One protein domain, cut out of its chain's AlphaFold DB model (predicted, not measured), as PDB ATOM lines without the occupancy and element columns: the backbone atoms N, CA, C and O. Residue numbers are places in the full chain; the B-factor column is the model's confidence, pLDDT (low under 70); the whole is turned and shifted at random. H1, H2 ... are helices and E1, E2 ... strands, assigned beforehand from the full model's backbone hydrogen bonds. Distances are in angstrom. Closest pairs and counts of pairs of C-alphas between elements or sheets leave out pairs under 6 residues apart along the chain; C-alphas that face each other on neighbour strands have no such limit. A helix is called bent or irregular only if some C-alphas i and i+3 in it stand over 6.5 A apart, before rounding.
ATOM      1  N   PRO A   8     -23.550 -39.851  -1.661       62.19
ATOM      2  CA  PRO A   8     -24.683 -39.377  -0.891       62.19
ATOM      3  C   PRO A   8     -25.985 -39.896  -1.496       62.19
ATOM      4  O   PRO A   8     -26.186 -39.840  -2.711       62.19
ATOM      5  N   TYR A   9     -26.870 -40.416  -0.647       61.09
ATOM      6  CA  TYR A   9     -28.163 -40.983  -1.040       61.09
ATOM      7  C   TYR A   9     -28.960 -40.062  -1.988       61.09
ATOM      8  O   TYR A   9     -29.642 -40.539  -2.896       61.09
ATOM      9  N   SER A  10     -28.805 -38.743  -1.827       56.28
ATOM     10  CA  SER A  10     -29.374 -37.710  -2.696       56.28
ATOM     11  C   SER A  10     -28.969 -37.858  -4.167       56.28
ATOM     12  O   SER A  10     -29.844 -37.878  -5.028       56.28
ATOM     13  N   ILE A  11     -27.681 -38.058  -4.458       54.22
ATOM     14  CA  ILE A  11     -27.156 -38.171  -5.831       54.22
ATOM     15  C   ILE A  11     -27.690 -39.434  -6.518       54.22
ATOM     16  O   ILE A  11     -28.018 -39.420  -7.704       54.22
ATOM     17  N   ARG A  12     -27.820 -40.544  -5.778       60.47
ATOM     18  CA  ARG A  12     -28.370 -41.792  -6.333       60.47
ATOM     19  C   ARG A  12     -29.838 -41.628  -6.733       60.47
ATOM     20  O   ARG A  12     -30.221 -42.041  -7.824       60.47
ATOM     21  N   ARG A  13     -30.642 -41.004  -5.866       63.62
ATOM     22  CA  ARG A  13     -32.065 -40.741  -6.122       63.62
ATOM     23  C   ARG A  13     -32.260 -39.821  -7.332       63.62
ATOM     24  O   ARG A  13     -33.177 -40.031  -8.119       63.62
ATOM     25  N   GLU A  14     -31.372 -38.845  -7.493       63.78
ATOM     26  CA  GLU A  14     -31.349 -37.924  -8.630       63.78
ATOM     27  C   GLU A  14     -31.034 -38.668  -9.944       63.78
ATOM     28  O   GLU A  14     -31.805 -38.594 -10.899       63.78
ATOM     29  N   MET A  15     -30.005 -39.522  -9.973       62.78
ATOM     30  CA  MET A  15     -29.692 -40.341 -11.158       62.78
ATOM     31  C   MET A  15     -30.828 -41.289 -11.569       62.78
ATOM     32  O   MET A  15     -31.144 -41.390 -12.755       62.78
ATOM     33  N   GLU A  16     -31.455 -41.981 -10.614       68.00
ATOM     34  CA  GLU A  16     -32.600 -42.858 -10.900       68.00
ATOM     35  C   GLU A  16     -33.787 -42.077 -11.467       68.00
ATOM     36  O   GLU A  16     -34.453 -42.540 -12.394       68.00
ATOM     37  N   HIS A  17     -34.031 -40.874 -10.947       73.81
ATOM     38  CA  HIS A  17     -35.064 -39.991 -11.466       73.81
ATOM     39  C   HIS A  17     -34.805 -39.616 -12.935       73.81
ATOM     40  O   HIS A  17     -35.732 -39.645 -13.744       73.81
ATOM     41  N   HIS A  18     -33.555 -39.342 -13.314       73.12
ATOM     42  CA  HIS A  18     -33.204 -39.003 -14.697       73.12
ATOM     43  C   HIS A  18     -33.294 -40.186 -15.654       73.12
ATOM     44  O   HIS A  18     -33.796 -40.021 -16.763       73.12
ATOM     45  N   LEU A  19     -32.882 -41.381 -15.228       69.44
ATOM     46  CA  LEU A  19     -33.055 -42.586 -16.043       69.44
ATOM     47  C   LEU A  19     -34.537 -42.845 -16.336       69.44
ATOM     48  O   LEU A  19     -34.896 -43.046 -17.492       69.44
ATOM     49  N   ARG A  20     -35.410 -42.706 -15.331       73.06
ATOM     50  CA  ARG A  20     -36.864 -42.819 -15.531       73.06
ATOM     51  C   ARG A  20     -37.415 -41.749 -16.474       73.06
ATOM     52  O   ARG A  20     -38.314 -42.045 -17.251       73.06
ATOM     53  N   GLN A  21     -36.892 -40.521 -16.433       72.62
ATOM     54  CA  GLN A  21     -37.291 -39.469 -17.379       72.62
ATOM     55  C   GLN A  21     -36.912 -39.821 -18.826       72.62
ATOM     56  O   GLN A  21     -37.707 -39.576 -19.733       72.62
ATOM     57  N   VAL A  22     -35.733 -40.415 -19.043       70.50
ATOM     58  CA  VAL A  22     -35.305 -40.902 -20.365       70.50
ATOM     59  C   VAL A  22     -36.211 -42.040 -20.829       70.50
ATOM     60  O   VAL A  22     -36.767 -41.972 -21.921       70.50
ATOM     61  N   GLU A  23     -36.418 -43.052 -19.985       74.25
ATOM     62  CA  GLU A  23     -37.265 -44.209 -20.299       74.25
ATOM     63  C   GLU A  23     -38.705 -43.786 -20.620       74.25
ATOM     64  O   GLU A  23     -39.245 -44.172 -21.656       74.25
ATOM     65  N   ALA A  24     -39.304 -42.917 -19.800       70.94
ATOM     66  CA  ALA A  24     -40.667 -42.432 -20.008       70.94
ATOM     67  C   ALA A  24     -40.840 -41.671 -21.332       70.94
ATOM     68  O   ALA A  24     -41.913 -41.727 -21.927       70.94
ATOM     69  N   ARG A  25     -39.801 -40.967 -21.802       71.19
ATOM     70  CA  ARG A  25     -39.843 -40.176 -23.043       71.19
ATOM     71  C   ARG A  25     -39.407 -40.942 -24.287       71.19
ATOM     72  O   ARG A  25     -39.744 -40.511 -25.386       71.19
ATOM     73  N   HIS A  26     -38.619 -42.006 -24.144       66.19
ATOM     74  CA  HIS A  26     -38.041 -42.738 -25.281       66.19
ATOM     75  C   HIS A  26     -38.645 -44.123 -25.491       66.19
ATOM     76  O   HIS A  26     -38.557 -44.635 -26.601       66.19
ATOM     77  N   LEU A  27     -39.233 -44.737 -24.459       57.28
ATOM     78  CA  LEU A  27     -39.670 -46.139 -24.507       57.28
ATOM     79  C   LEU A  27     -41.180 -46.336 -24.299       57.28
ATOM     80  O   LEU A  27     -41.703 -47.356 -24.734       57.28
ATOM     81  N   CYS A  28     -41.887 -45.398 -23.655       50.91
ATOM     82  CA  CYS A  28     -43.232 -45.667 -23.115       50.91
ATOM     83  C   CYS A  28     -44.400 -44.939 -23.797       50.91
ATOM     84  O   CYS A  28     -45.534 -45.053 -23.335       50.91
ATOM     85  N   THR A  29     -44.177 -44.211 -24.887       51.88
ATOM     86  CA  THR A  29     -45.231 -43.414 -25.531       51.88
ATOM     87  C   THR A  29     -45.277 -43.698 -27.033       51.88
ATOM     88  O   THR A  29     -44.625 -43.000 -27.807       51.88
ATOM     89  N   PRO A  30     -46.067 -44.697 -27.482       52.41
ATOM     90  CA  PRO A  30     -46.175 -45.053 -28.903       52.41
ATOM     91  C   PRO A  30     -46.695 -43.908 -29.787       52.41
ATOM     92  O   PRO A  30     -46.566 -43.957 -31.005       52.41
ATOM     93  N   THR A  31     -47.275 -42.869 -29.183       70.00
ATOM     94  CA  THR A  31     -47.804 -41.686 -29.869       70.00
ATOM     95  C   THR A  31     -46.884 -40.468 -29.816       70.00
ATOM     96  O   THR A  31     -47.162 -39.485 -30.501       70.00
ATOM     97  N   SER A  32     -45.804 -40.486 -29.027       62.41
ATOM     98  CA  SER A  32     -44.901 -39.337 -28.928       62.41
ATOM     99  C   SER A  32     -43.595 -39.614 -29.654       62.41
ATOM    100  O   SER A  32     -42.961 -40.640 -29.420       62.41
ATOM    101  N   ASN A  33     -43.135 -38.657 -30.450       65.06
ATOM    102  CA  ASN A  33     -41.811 -38.746 -31.047       65.06
ATOM    103  C   ASN A  33     -40.731 -38.727 -29.950       65.06
ATOM    104  O   ASN A  33     -40.833 -37.920 -29.022       65.06
ATOM    105  N   PRO A  34     -39.690 -39.572 -30.044       64.31
ATOM    106  CA  PRO A  34     -38.566 -39.509 -29.124       64.31
ATOM    107  C   PRO A  34     -37.889 -38.140 -29.241       64.31
ATOM    108  O   PRO A  34     -37.531 -37.689 -30.330       64.31
ATOM    109  N   VAL A  35     -37.713 -37.471 -28.103       75.31
ATOM    110  CA  VAL A  35     -37.122 -36.129 -28.024       75.31
ATOM    111  C   VAL A  35     -35.728 -36.192 -27.422       75.31
ATOM    112  O   VAL A  35     -35.488 -36.911 -26.456       75.31
ATOM    113  N   ILE A  36     -34.777 -35.437 -27.968       74.00
ATOM    114  CA  ILE A  36     -33.438 -35.354 -27.374       74.00
ATOM    115  C   ILE A  36     -33.569 -34.633 -26.035       74.00
ATOM    116  O   ILE A  36     -34.175 -33.570 -25.960       74.00
ATOM    117  N   LEU A  37     -33.007 -35.212 -24.978       80.00
ATOM    118  CA  LEU A  37     -32.983 -34.607 -23.653       80.00
ATOM    119  C   LEU A  37     -31.583 -34.068 -23.361       80.00
ATOM    120  O   LEU A  37     -30.584 -34.682 -23.743       80.00
ATOM    121  N   HIS A  38     -31.506 -32.949 -22.650       80.50
ATOM    122  CA  HIS A  38     -30.251 -32.456 -22.092       80.50
ATOM    123  C   HIS A  38     -30.392 -32.114 -20.620       80.50
ATOM    124  O   HIS A  38     -31.481 -31.817 -20.137       80.50
ATOM    125  N   TRP A  39     -29.260 -32.123 -19.924       80.19
ATOM    126  CA  TRP A  39     -29.186 -31.635 -18.558       80.19
ATOM    127  C   TRP A  39     -29.239 -30.107 -18.540       80.19
ATOM    128  O   TRP A  39     -28.328 -29.451 -19.057       80.19
ATOM    129  N   ASP A  40     -30.286 -29.549 -17.938       79.81
ATOM    130  CA  ASP A  40     -30.345 -28.134 -17.588       79.81
ATOM    131  C   ASP A  40     -29.761 -27.955 -16.182       79.81
ATOM    132  O   ASP A  40     -30.320 -28.430 -15.193       79.81
ATOM    133  N   ILE A  41     -28.610 -27.284 -16.092       67.62
ATOM    134  CA  ILE A  41     -27.901 -27.071 -14.824       67.62
ATOM    135  C   ILE A  41     -28.638 -26.115 -13.880       67.62
ATOM    136  O   ILE A  41     -28.500 -26.245 -12.664       67.62
ATOM    137  N   ILE A  42     -29.414 -25.175 -14.427       77.50
ATOM    138  CA  ILE A  42     -30.174 -24.191 -13.652       77.50
ATOM    139  C   ILE A  42     -31.389 -24.888 -13.049       77.50
ATOM    140  O   ILE A  42     -31.655 -24.760 -11.856       77.50
ATOM    141  N   LEU A  43     -32.093 -25.675 -13.862       81.75
ATOM    142  CA  LEU A  43     -33.299 -26.382 -13.435       81.75
ATOM    143  C   LEU A  43     -33.012 -27.721 -12.744       81.75
ATOM    144  O   LEU A  43     -33.946 -28.334 -12.229       81.75
ATOM    145  N   ARG A  44     -31.754 -28.186 -12.764       78.12
ATOM    146  CA  ARG A  44     -31.310 -29.498 -12.259       78.12
ATOM    147  C   ARG A  44     -32.233 -30.640 -12.692       78.12
ATOM    148  O   ARG A  44     -32.660 -31.468 -11.891       78.12
ATOM    149  N   LYS A  45     -32.585 -30.666 -13.978       83.69
ATOM    150  CA  LYS A  45     -33.439 -31.710 -14.555       83.69
ATOM    151  C   LYS A  45     -33.089 -31.963 -16.014       83.69
ATOM    152  O   LYS A  45     -32.509 -31.101 -16.678       83.69
ATOM    153  N   LEU A  46     -33.471 -33.137 -16.524       75.44
ATOM    154  CA  LEU A  46     -33.469 -33.346 -17.964       75.44
ATOM    155  C   LEU A  46     -34.654 -32.590 -18.554       75.44
ATOM    156  O   LEU A  46     -35.804 -32.805 -18.168       75.44
ATOM    157  N   VAL A  47     -34.363 -31.696 -19.484       85.25
ATOM    158  CA  VAL A  47     -35.382 -31.012 -20.275       85.25
ATOM    159  C   VAL A  47     -35.234 -31.401 -21.730       85.25
ATOM    160  O   VAL A  47     -34.181 -31.872 -22.170       85.25
ATOM    161  N   GLU A  48     -36.318 -31.225 -22.470       84.81
ATOM    162  CA  GLU A  48     -36.289 -31.358 -23.914       84.81
ATOM    163  C   GLU A  48     -35.279 -30.366 -24.486       84.81
ATOM    164  O   GLU A  48     -35.341 -29.164 -24.227       84.81
ATOM    165  N   TRP A  49     -34.308 -30.890 -25.228       79.62
ATOM    166  CA  TRP A  49     -33.350 -30.074 -25.944       79.62
ATOM    167  C   TRP A  49     -34.085 -29.392 -27.084       79.62
ATOM    168  O   TRP A  49     -34.257 -29.948 -28.174       79.62
ATOM    169  N   LEU A  50     -34.514 -28.163 -26.819       80.31
ATOM    170  CA  LEU A  50     -35.018 -27.276 -27.845       80.31
ATOM    171  C   LEU A  50     -33.870 -27.005 -28.803       80.31
ATOM    172  O   LEU A  50     -32.877 -26.353 -28.467       80.31
ATOM    173  N   TRP A  51     -33.991 -27.576 -29.997       74.06
ATOM    174  CA  TRP A  51     -33.003 -27.370 -31.031       74.06
ATOM    175  C   TRP A  51     -32.882 -25.861 -31.270       74.06
ATOM    176  O   TRP A  51     -33.911 -25.217 -31.473       74.06
ATOM    177  N   PRO A  52     -31.677 -25.266 -31.194       73.56
ATOM    178  CA  PRO A  52     -31.549 -23.822 -31.303       73.56
ATOM    179  C   PRO A  52     -32.154 -23.355 -32.624       73.56
ATOM    180  O   PRO A  52     -31.792 -23.880 -33.677       73.56
ATOM    181  N   CYS A  53     -33.063 -22.389 -32.568       80.88
ATOM    182  CA  CYS A  53     -33.626 -21.752 -33.752       80.88
ATOM    183  C   CYS A  53     -32.921 -20.417 -33.992       80.88
ATOM    184  O   CYS A  53     -32.544 -19.726 -33.042       80.88
ATOM    185  N   ASP A  54     -32.730 -20.055 -35.256       79.25
ATOM    186  CA  ASP A  54     -32.288 -18.717 -35.628       79.25
ATOM    187  C   ASP A  54     -33.405 -17.724 -35.274       79.25
ATOM    188  O   ASP A  54     -34.522 -17.888 -35.768       79.25
ATOM    189  N   PRO A  55     -33.152 -16.714 -34.422       80.19
ATOM    190  CA  PRO A  55     -34.187 -15.779 -33.992       80.19
ATOM    191  C   PRO A  55     -34.779 -14.957 -35.144       80.19
ATOM    192  O   PRO A  55     -35.889 -14.454 -34.997       80.19
ATOM    193  N   GLN A  56     -34.071 -14.811 -36.270       89.75
ATOM    194  CA  GLN A  56     -34.580 -14.060 -37.421       89.75
ATOM    195  C   GLN A  56     -35.416 -14.923 -38.370       89.75
ATOM    196  O   GLN A  56     -36.489 -14.501 -38.790       89.75
ATOM    197  N   SER A  57     -34.943 -16.123 -38.716       90.12
ATOM    198  CA  SER A  57     -35.639 -16.992 -39.679       90.12
ATOM    199  C   SER A  57     -36.562 -18.037 -39.045       90.12
ATOM    200  O   SER A  57     -37.343 -18.668 -39.756       90.12
ATOM    201  N   GLY A  58     -36.450 -18.283 -37.737       83.94
ATOM    202  CA  GLY A  58     -37.101 -19.406 -37.054       83.94
ATOM    203  C   GLY A  58     -36.568 -20.780 -37.477       83.94
ATOM    204  O   GLY A  58     -37.047 -21.803 -36.988       83.94
ATOM    205  N   ALA A  59     -35.584 -20.836 -38.381       79.94
ATOM    206  CA  ALA A  59     -35.039 -22.084 -38.882       79.94
ATOM    207  C   ALA A  59     -34.175 -22.773 -37.820       79.94
ATOM    208  O   ALA A  59     -33.449 -22.128 -37.062       79.94
ATOM    209  N   LEU A  60     -34.209 -24.107 -37.805       73.75
ATOM    210  CA  LEU A  60     -33.327 -24.904 -36.959       73.75
ATOM    211  C   LEU A  60     -31.867 -24.631 -37.325       73.75
ATOM    212  O   LEU A  60     -31.453 -24.856 -38.463       73.75
ATOM    213  N   ILE A  61     -31.077 -24.206 -36.345       72.31
ATOM    214  CA  ILE A  61     -29.639 -24.016 -36.485       72.31
ATOM    215  C   ILE A  61     -28.998 -25.410 -36.487       72.31
ATOM    216  O   ILE A  61     -29.050 -26.121 -35.476       72.31
TER     217      ILE A  61
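What this domain is: This is residues 8 to 61 of the 286 residues of an uncharacterized protein of Candolleomyces aberdarensis (UniProt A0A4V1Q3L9). One long helix, H1, has a small two-stranded hairpin, E1 and E2, beside the later part of its length, and a long tail without named elements, residues 49 to 61, leads away from the hairpin and curls at its end. Between H1 and E1 the chain makes a wide loop and folds back towards the helix, with residues 27 to 32 sticking out at one corner, while residues 8 to 13, of which 9 to 13 belong to H1, stick out at the other end of the helix. The printed part has 54 residues, with one named helix followed by two named strands in the order H1, E1, E2; the strands make an antiparallel sheet of order E1 - E2. The class is mixed, helices and strands, though named elements hold 26 of the 54 residues, under half. The whole is loose, with a radius of gyration of the C-alphas of 14.3 A, and only just flat, spanning 46 by 30 by 11 A.

Where its parts are: H1 is residues 9 to 26, from C-alpha 9 at (-28.163, -40.983, -1.040) to C-alpha 26 at (-38.041, -42.738, -25.281), 26.2 A from first to last C-alpha. E1 is residues 37 to 40, beginning with C-alpha 37 at (-32.983, -34.607, -23.653). E2 is residues 45 to 48, ending with C-alpha 48 at (-36.289, -31.358, -23.914).

How they stand to each other: In H1, which is not bent, every O i to N i+4 pair is within hydrogen-bond range. H1 and E2 have 3 pairs of C-alphas within 8 A, and their closest C-alphas, those of His 18 and Leu 46, are 6.5 A apart. H1 and E1 have 1 such pair, the C-alphas of Val 22 and Leu 37, 7.5 A apart. E1 and E2 form a hairpin across a tight link of 4 residues, antiparallel with 134 degrees between their directions. N 38 and O 47 are within hydrogen-bond range at 2.9 A, and so are N 47 and O 38 at 3.0 A. The C-alphas of residues 37 and 48 face each other at 4.6 A.

The domain as a whole: The two C-alphas farthest apart are those of Pro 8 and Ser 57, 46.1 A. The printed part has no cut. The link from H1 to E1, 10 residues, is short but not tight. The C-alphas of residues 49 to 61 lie 6 to 25 A from the mean of the C-alphas. Without the stretches that stand free, the body of 42 residues spans 39 by 25 by 9 A. The mean pLDDT of the printed part is 71.9, and that of H1 is 67. Under 70 are 19 residues: 8 to 16, 19, 26 to 30, 32 to 34 and 41.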